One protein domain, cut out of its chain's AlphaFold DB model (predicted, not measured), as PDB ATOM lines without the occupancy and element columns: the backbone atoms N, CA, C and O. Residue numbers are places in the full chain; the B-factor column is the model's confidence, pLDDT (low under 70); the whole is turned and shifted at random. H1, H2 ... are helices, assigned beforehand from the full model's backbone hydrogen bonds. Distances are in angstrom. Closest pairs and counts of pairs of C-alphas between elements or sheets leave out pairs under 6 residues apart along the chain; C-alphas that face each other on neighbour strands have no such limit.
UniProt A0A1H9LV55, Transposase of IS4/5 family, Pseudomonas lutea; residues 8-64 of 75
ATOM      1  N   ARG A   8      25.799 -25.519 -20.844       95.75
ATOM      2  CA  ARG A   8      25.392 -24.837 -22.087       95.75
ATOM      3  C   ARG A   8      25.921 -25.485 -23.375       95.75
ATOM      4  O   ARG A   8      25.363 -25.249 -24.439       95.75
ATOM      5  N   TYR A   9      27.004 -26.264 -23.306       91.00
ATOM      6  CA  TYR A   9      27.581 -26.949 -24.470       91.00
ATOM      7  C   TYR A   9      27.005 -28.349 -24.706       91.00
ATOM      8  O   TYR A   9      27.339 -28.996 -25.702       91.00
ATOM      9  N   GLY A  10      26.137 -28.821 -23.812       91.81
ATOM     10  CA  GLY A  10      25.481 -30.112 -23.927       91.81
ATOM     11  C   GLY A  10      26.415 -31.302 -23.666       91.81
ATOM     12  O   GLY A  10      27.422 -31.195 -22.957       91.81
ATOM     13  N   PRO A  11      26.081 -32.491 -24.199       92.38
ATOM     14  CA  PRO A  11      26.813 -33.715 -23.903       92.38
ATOM     15  C   PRO A  11      28.276 -33.663 -24.357       92.38
ATOM     16  O   PRO A  11      28.580 -33.471 -25.535       92.38
ATOM     17  N   TRP A  12      29.200 -33.971 -23.440       89.31
ATOM     18  CA  TRP A  12      30.644 -33.945 -23.720       89.31
ATOM     19  C   TRP A  12      31.074 -34.813 -24.913       89.31
ATOM     20  O   TRP A  12      32.057 -34.495 -25.574       89.31
ATOM     21  N   LYS A  13      30.347 -35.903 -25.212       90.88
ATOM     22  CA  LYS A  13      30.630 -36.764 -26.372       90.88
ATOM     23  C   LYS A  13      30.445 -36.007 -27.687       90.88
ATOM     24  O   LYS A  13      31.294 -36.121 -28.565       90.88
ATOM     25  N   THR A  14      29.377 -35.220 -27.792       93.94
ATOM     26  CA  THR A  14      29.061 -34.408 -28.974       93.94
ATOM     27  C   THR A  14      30.096 -33.304 -29.158       93.94
ATOM     28  O   THR A  14      30.596 -33.098 -30.263       93.94
ATOM     29  N   VAL A  15      30.484 -32.644 -28.061       94.00
ATOM     30  CA  VAL A  15      31.551 -31.632 -28.071       94.00
ATOM     31  C   VAL A  15      32.876 -32.243 -28.522       94.00
ATOM     32  O   VAL A  15      33.526 -31.712 -29.419       94.00
ATOM     33  N   TYR A  16      33.253 -33.396 -27.963       91.69
ATOM     34  CA  TYR A  16      34.489 -34.079 -28.337       91.69
ATOM     35  C   TYR A  16      34.481 -34.566 -29.795       91.69
ATOM     36  O   TYR A  16      35.499 -34.457 -30.475       91.69
ATOM     37  N   GLN A  17      33.352 -35.067 -30.306       95.31
ATOM     38  CA  GLN A  17      33.219 -35.450 -31.716       95.31
ATOM     39  C   GLN A  17      33.423 -34.256 -32.650       95.31
ATOM     40  O   GLN A  17      34.174 -34.372 -33.615       95.31
ATOM     41  N   ARG A  18      32.822 -33.105 -32.334       96.44
ATOM     42  CA  ARG A  18      33.011 -31.875 -33.112       96.44
ATOM     43  C   ARG A  18      34.453 -31.385 -33.056       96.44
ATOM     44  O   ARG A  18      35.023 -31.076 -34.092       96.44
ATOM     45  N   PHE A  19      35.050 -31.368 -31.863       95.00
ATOM     46  CA  PHE A  19      36.463 -31.033 -31.695       95.00
ATOM     47  C   PHE A  19      37.353 -31.927 -32.565       95.00
ATOM     48  O   PHE A  19      38.199 -31.423 -33.299       95.00
ATOM     49  N   ARG A  20      37.137 -33.248 -32.516       96.75
ATOM     50  CA  ARG A  20      37.881 -34.210 -33.332       96.75
ATOM     51  C   ARG A  20      37.705 -33.915 -34.821       96.75
ATOM     52  O   ARG A  20      38.701 -33.845 -35.523       96.75
ATOM     53  N   GLN A  21      36.469 -33.726 -35.279       98.25
ATOM     54  CA  GLN A  21      36.183 -33.425 -36.680       98.25
ATOM     55  C   GLN A  21      36.931 -32.173 -37.140       98.25
ATOM     56  O   GLN A  21      37.629 -32.231 -38.139       98.25
ATOM     57  N   TRP A  22      36.861 -31.085 -36.371       98.19
ATOM     58  CA  TRP A  22      37.513 -29.816 -36.704       98.19
ATOM     59  C   TRP A  22      39.038 -29.875 -36.692       98.19
ATOM     60  O   TRP A  22      39.698 -29.141 -37.427       98.19
ATOM     61  N   ARG A  23      39.600 -30.727 -35.832       97.69
ATOM     62  CA  ARG A  23      41.029 -31.031 -35.833       97.69
ATOM     63  C   ARG A  23      41.412 -31.810 -37.089       97.69
ATOM     64  O   ARG A  23      42.396 -31.464 -37.727       97.69
ATOM     65  N   ASP A  24      40.647 -32.845 -37.426       98.19
ATOM     66  CA  ASP A  24      40.991 -33.781 -38.502       98.19
ATOM     67  C   ASP A  24      40.740 -33.183 -39.898       98.19
ATOM     68  O   ASP A  24      41.491 -33.458 -40.828       98.19
ATOM     69  N   ASP A  25      39.722 -32.334 -40.049       98.38
ATOM     70  CA  ASP A  25      39.365 -31.691 -41.320       98.38
ATOM     71  C   ASP A  25      40.032 -30.317 -41.538       98.38
ATOM     72  O   ASP A  25      39.723 -29.617 -42.508       98.38
ATOM     73  N   GLY A  26      40.913 -29.894 -40.625       98.12
ATOM     74  CA  GLY A  26      41.650 -28.631 -40.712       98.12
ATOM     75  C   GLY A  26      40.813 -27.370 -40.463       98.12
ATOM     76  O   GLY A  26      41.237 -26.272 -40.828       98.12
ATOM     77  N   THR A  27      39.621 -27.475 -39.865       98.50
ATOM     78  CA  THR A  27      38.807 -26.300 -39.496       98.50
ATOM     79  C   THR A  27      39.580 -25.314 -38.633       98.50
ATOM     80  O   THR A  27      39.513 -24.111 -38.893       98.50
ATOM     81  N   PHE A  28      40.339 -25.795 -37.646       98.00
ATOM     82  CA  PHE A  28      41.122 -24.904 -36.787       98.00
ATOM     83  C   PHE A  28      42.172 -24.110 -37.571       98.00
ATOM     84  O   PHE A  28      42.273 -22.902 -37.371       98.00
ATOM     85  N   GLU A  29      42.855 -24.737 -38.530       98.12
ATOM     86  CA  GLU A  29      43.847 -24.062 -39.378       98.12
ATOM     87  C   GLU A  29      43.219 -22.958 -40.233       98.12
ATOM     88  O   GLU A  29      43.745 -21.845 -40.337       98.12
ATOM     89  N   ARG A  30      42.037 -23.222 -40.805       98.44
ATOM     90  CA  ARG A  30      41.303 -22.214 -41.584       98.44
ATOM     91  C   ARG A  30      40.867 -21.033 -40.719       98.44
ATOM     92  O   ARG A  30      40.996 -19.886 -41.148       98.44
ATOM     93  N   VAL A  31      40.371 -21.298 -39.507       98.12
ATOM     94  CA  VAL A  31      39.993 -20.249 -38.546       98.12
ATOM     95  C   VAL A  31      41.213 -19.410 -38.172       98.12
ATOM     96  O   VAL A  31      41.153 -18.183 -38.263       98.12
ATOM     97  N   LEU A  32      42.326 -20.056 -37.819       97.00
ATOM     98  CA  LEU A  32      43.566 -19.384 -37.440       97.00
ATOM     99  C   LEU A  32      44.099 -18.498 -38.570       97.00
ATOM    100  O   LEU A  32      44.428 -17.334 -38.335       97.00
ATOM    101  N   THR A  33      44.113 -19.019 -39.799       97.31
ATOM    102  CA  THR A  33      44.541 -18.285 -40.999       97.31
ATOM    103  C   THR A  33      43.669 -17.055 -41.229       97.31
ATOM    104  O   THR A  33      44.173 -15.956 -41.469       97.31
ATOM    105  N   ARG A  34      42.343 -17.205 -41.123       97.75
ATOM    106  CA  ARG A  34      41.409 -16.093 -41.325       97.75
ATOM    107  C   ARG A  34      41.571 -15.006 -40.264       97.75
ATOM    108  O   ARG A  34      41.491 -13.828 -40.607       97.75
ATOM    109  N   LEU A  35      41.803 -15.390 -39.008       97.00
ATOM    110  CA  LEU A  35      42.071 -14.446 -37.922       97.00
ATOM    111  C   LEU A  35      43.381 -13.689 -38.152       97.00
ATOM    112  O   LEU A  35      43.373 -12.466 -38.064       97.00
ATOM    113  N   HIS A  36      44.460 -14.377 -38.534       95.12
ATOM    114  CA  HIS A  36      45.737 -13.730 -38.860       95.12
ATOM    115  C   HIS A  36      45.596 -12.705 -39.984       95.12
ATOM    116  O   HIS A  36      46.058 -11.575 -39.848       95.12
ATOM    117  N   LEU A  37      44.924 -13.072 -41.081       95.81
ATOM    118  CA  LEU A  37      44.698 -12.156 -42.201       95.81
ATOM    119  C   LEU A  37      43.944 -10.900 -41.760       95.81
ATOM    120  O   LEU A  37      44.326  -9.799 -42.144       95.81
ATOM    121  N   ARG A  38      42.902 -11.064 -40.939       97.00
ATOM    122  CA  ARG A  38      42.123  -9.938 -40.422       97.00
ATOM    123  C   ARG A  38      42.953  -9.051 -39.499       97.00
ATOM    124  O   ARG A  38      43.013  -7.852 -39.719       97.00
ATOM    125  N   LEU A  39      43.617  -9.626 -38.501       95.81
ATOM    126  CA  LEU A  39      44.413  -8.849 -37.549       95.81
ATOM    127  C   LEU A  39      45.577  -8.126 -38.238       95.81
ATOM    128  O   LEU A  39      45.902  -7.005 -37.863       95.81
ATOM    129  N   ARG A  40      46.156  -8.720 -39.289       93.06
ATOM    130  CA  ARG A  40      47.146  -8.051 -40.137       93.06
ATOM    131  C   ARG A  40      46.550  -6.863 -40.894       93.06
ATOM    132  O   ARG A  40      47.188  -5.821 -40.955       93.06
ATOM    133  N   GLN A  41      45.358  -7.014 -41.477       94.75
ATOM    134  CA  GLN A  41      44.663  -5.917 -42.167       94.75
ATOM    135  C   GLN A  41      44.306  -4.774 -41.213       94.75
ATOM    136  O   GLN A  41      44.453  -3.612 -41.576       94.75
ATOM    137  N   ASP A  42      43.898  -5.115 -39.993       96.75
ATOM    138  CA  ASP A  42      43.516  -4.157 -38.957       96.75
ATOM    139  C   ASP A  42      44.745  -3.529 -38.246       96.75
ATOM    140  O   ASP A  42      44.583  -2.677 -37.377       96.75
ATOM    141  N   GLY A  43      45.975  -3.929 -38.602       94.94
ATOM    142  CA  GLY A  43      47.216  -3.389 -38.029       94.94
ATOM    143  C   GLY A  43      47.544  -3.880 -36.612       94.94
ATOM    144  O   GLY A  43      48.371  -3.279 -35.935       94.94
ATOM    145  N   PHE A  44      46.919  -4.968 -36.154       94.94
ATOM    146  CA  PHE A  44      47.101  -5.536 -34.810       94.94
ATOM    147  C   PHE A  44      48.190  -6.616 -34.718       94.94
ATOM    148  O   PHE A  44      48.362  -7.216 -33.659       94.94
ATOM    149  N   ILE A  45      48.905  -6.901 -35.810       91.19
ATOM    150  CA  ILE A  45      50.040  -7.832 -35.816       91.19
ATOM    151  C   ILE A  45      51.312  -7.056 -36.141       91.19
ATOM    152  O   ILE A  45      51.461  -6.564 -37.259       91.19
ATOM    153  N   ASP A  46      52.227  -7.012 -35.174       89.19
ATOM    154  CA  ASP A  46      53.630  -6.679 -35.407       89.19
ATOM    155  C   ASP A  46      54.340  -7.917 -35.983       89.19
ATOM    156  O   ASP A  46      54.233  -9.012 -35.433       89.19
ATOM    157  N   LEU A  47      55.008  -7.756 -37.126       86.81
ATOM    158  CA  LEU A  47      55.742  -8.831 -37.805       86.81
ATOM    159  C   LEU A  47      57.246  -8.808 -37.494       86.81
ATOM    160  O   LEU A  47      57.942  -9.773 -37.827       86.81
ATOM    161  N   ASP A  48      57.724  -7.749 -36.844       92.31
ATOM    162  CA  ASP A  48      59.126  -7.566 -36.474       92.31
ATOM    163  C   ASP A  48      59.421  -8.155 -35.084       92.31
ATOM    164  O   ASP A  48      60.553  -8.556 -34.799       92.31
ATOM    165  N   THR A  49      58.392  -8.296 -34.238       87.56
ATOM    166  CA  THR A  49      58.494  -8.879 -32.895       87.56
ATOM    167  C   THR A  49      57.764 -10.215 -32.802       87.56
ATOM    168  O   THR A  49      56.555 -10.299 -33.002       87.56
ATOM    169  N   TRP A  50      58.482 -11.266 -32.397       85.69
ATOM    170  CA  TRP A  50      57.916 -12.598 -32.175       85.69
ATOM    171  C   TRP A  50      58.023 -12.990 -30.704       85.69
ATOM    172  O   TRP A  50      59.107 -12.971 -30.122       85.69
ATOM    173  N   MET A  51      56.898 -13.387 -30.110       87.56
ATOM    174  CA  MET A  51      56.843 -13.966 -28.767       87.56
ATOM    175  C   MET A  51      56.369 -15.409 -28.875       87.56
ATOM    176  O   MET A  51      55.335 -15.686 -29.479       87.56
ATOM    177  N   VAL A  52      57.138 -16.328 -28.297       90.75
ATOM    178  CA  VAL A  52      56.793 -17.748 -28.246       90.75
ATOM    179  C   VAL A  52      56.723 -18.151 -26.784       90.75
ATOM    180  O   VAL A  52      57.739 -18.162 -26.092       90.75
ATOM    181  N   ASP A  53      55.526 -18.490 -26.319       93.38
ATOM    182  CA  ASP A  53      55.323 -19.135 -25.029       93.38
ATOM    183  C   ASP A  53      54.871 -20.587 -25.216       93.38
ATOM    184  O   ASP A  53      54.398 -21.003 -26.276       93.38
ATOM    185  N   SER A  54      55.061 -21.388 -24.173       91.25
ATOM    186  CA  SER A  54      54.481 -22.722 -24.104       91.25
ATOM    187  C   SER A  54      53.855 -22.919 -22.737       91.25
ATOM    188  O   SER A  54      54.438 -22.577 -21.708       91.25
ATOM    189  N   THR A  55      52.662 -23.504 -22.722       92.69
ATOM    190  CA  THR A  55      51.964 -23.861 -21.491       92.69
ATOM    191  C   THR A  55      51.657 -25.350 -21.513       92.69
ATOM    192  O   THR A  55      51.029 -25.856 -22.441       92.69
ATOM    193  N   THR A  56      52.079 -26.069 -20.472       88.12
ATOM    194  CA  THR A  56      51.774 -27.496 -20.309       88.12
ATOM    195  C   THR A  56      50.812 -27.690 -19.146       88.12
ATOM    196  O   THR A  56      51.156 -27.432 -17.996       88.12
ATOM    197  N   ILE A  57      49.615 -28.207 -19.430       84.44
ATOM    198  CA  ILE A  57      48.631 -28.571 -18.404       84.44
ATOM    199  C   ILE A  57      48.597 -30.092 -18.288       84.44
ATOM    200  O   ILE A  57      48.153 -30.798 -19.195       84.44
ATOM    201  N   ARG A  58      49.062 -30.620 -17.151       83.62
ATOM    202  CA  ARG A  58      49.002 -32.058 -16.880       83.62
ATOM    203  C   ARG A  58      47.564 -32.465 -16.569       83.62
ATOM    204  O   ARG A  58      46.974 -32.012 -15.592       83.62
ATOM    205  N   ALA A  59      47.027 -33.394 -17.353       80.31
ATOM    206  CA  ALA A  59      45.762 -34.035 -17.033       80.31
ATOM    207  C   ALA A  59      45.908 -34.891 -15.757       80.31
ATOM    208  O   ALA A  59      46.823 -35.711 -15.644       80.31
ATOM    209  N   THR A  60      45.010 -34.720 -14.783       77.94
ATOM    210  CA  THR A  60      44.990 -35.575 -13.583       77.94
ATOM    211  C   THR A  60      44.567 -37.001 -13.955       77.94
ATOM    212  O   THR A  60      43.888 -37.215 -14.959       77.94
ATOM    213  N   ARG A  61      44.891 -38.007 -13.125       72.19
ATOM    214  CA  ARG A  61      44.430 -39.400 -13.342       72.19
ATOM    215  C   ARG A  61      42.909 -39.508 -13.543       72.19
ATOM    216  O   ARG A  61      42.448 -40.380 -14.269       72.19
ATOM    217  N   ALA A  62      42.133 -38.606 -12.942       69.44
ATOM    218  CA  ALA A  62      40.679 -38.553 -13.089       69.44
ATOM    219  C   ALA A  62      40.204 -38.114 -14.495       69.44
ATOM    220  O   ALA A  62      39.050 -38.358 -14.860       69.44
ATOM    221  N   ALA A  63      41.075 -37.497 -15.300       67.50
ATOM    222  CA  ALA A  63      40.770 -37.041 -16.654       67.50
ATOM    223  C   ALA A  63      40.775 -38.172 -17.700       67.50
ATOM    224  O   ALA A  63      40.089 -38.052 -18.714       67.50
ATOM    225  N   ALA A  64      41.452 -39.298 -17.428       66.56
ATOM    226  CA  ALA A  64      41.572 -40.447 -18.340       66.56
ATOM    227  C   ALA A  64      40.237 -41.168 -18.641       66.56
ATOM    228  O   ALA A  64      40.173 -42.055 -19.488       66.56
TER     229      ALA A  64
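This is residues 8 to 64 of the 75 residues of the protein "Transposase of IS4/5 family" of Pseudomonas lutea (UniProt A0A1H9LV55). The model is an open, U-shaped frame: two helices, H1 and H2, follow each other end to end in an angled row that makes one long side, and the stretch of residues 42 to 60 turns away from the end of H2 and runs back as the other long side, with the short helix H3 at its end. The middle between the two sides is empty, and no helix touches another. The printed part has 57 residues with three named helices, in the order H1, H2, H3, and no named strand; its class is all helix, with 32 residues in the helices. It is extended, with a radius of gyration of the C-alphas of 16.4 A, and elongated, with spans of 43 by 24 by 23 A.

The printed part begins at Arg 8, with its C-alpha at (25.392, -24.837, -22.087). H1 holds residues 12 to 24 and begins at C-alpha 12 at (30.644, -33.945, -23.720); it measures 18.0 A from first to last C-alpha. H2, the longest helix, holds residues 27 to 41, measures 21.4 A and ends at C-alpha 41 at (44.663, -5.917, -42.167). H3 holds residues 61 to 64, measures 5.9 A and ends at C-alpha 64 at (41.572, -40.447, -18.340).

H1 and H2 are joined by a tight link of 2 residues. They are close but not clearly touching, with 1 pair of C-alphas within 8 A; the closest C-alphas are those of Trp 22 and Phe 28, 6.1 A apart. Their lines stand at a steep tilt of 68 degrees, only just short of about perpendicular, and they run the same way. H3 is apart from H1 and apart from H2. In H1 and H2 every O i to N i+4 pair is within hydrogen-bond range; H3, with 4 residues, is too short for such a pair, and its one O i to N i+3 pair is within range.

The two C-alphas farthest apart are those of Gln 41 and Arg 61, at 44.2 A, while the C-alphas of Arg 8 and Ala 64 are 22.8 A apart. The link from H2 to H3 is long, with 19 residues, and their C-alphas lie 13 to 23 A from the mean of the C-alphas. Three stretches stand free: residues 8 to 18, of which 12 to 18 belong to H1; residues 38 to 43, of which 38 to 41 belong to H2; and residues 46 to 64, of which 61 to 64 belong to H3. The printed part has no cut. The mean pLDDT of the printed part is 91.6, and residues 62 to 64 are under 70.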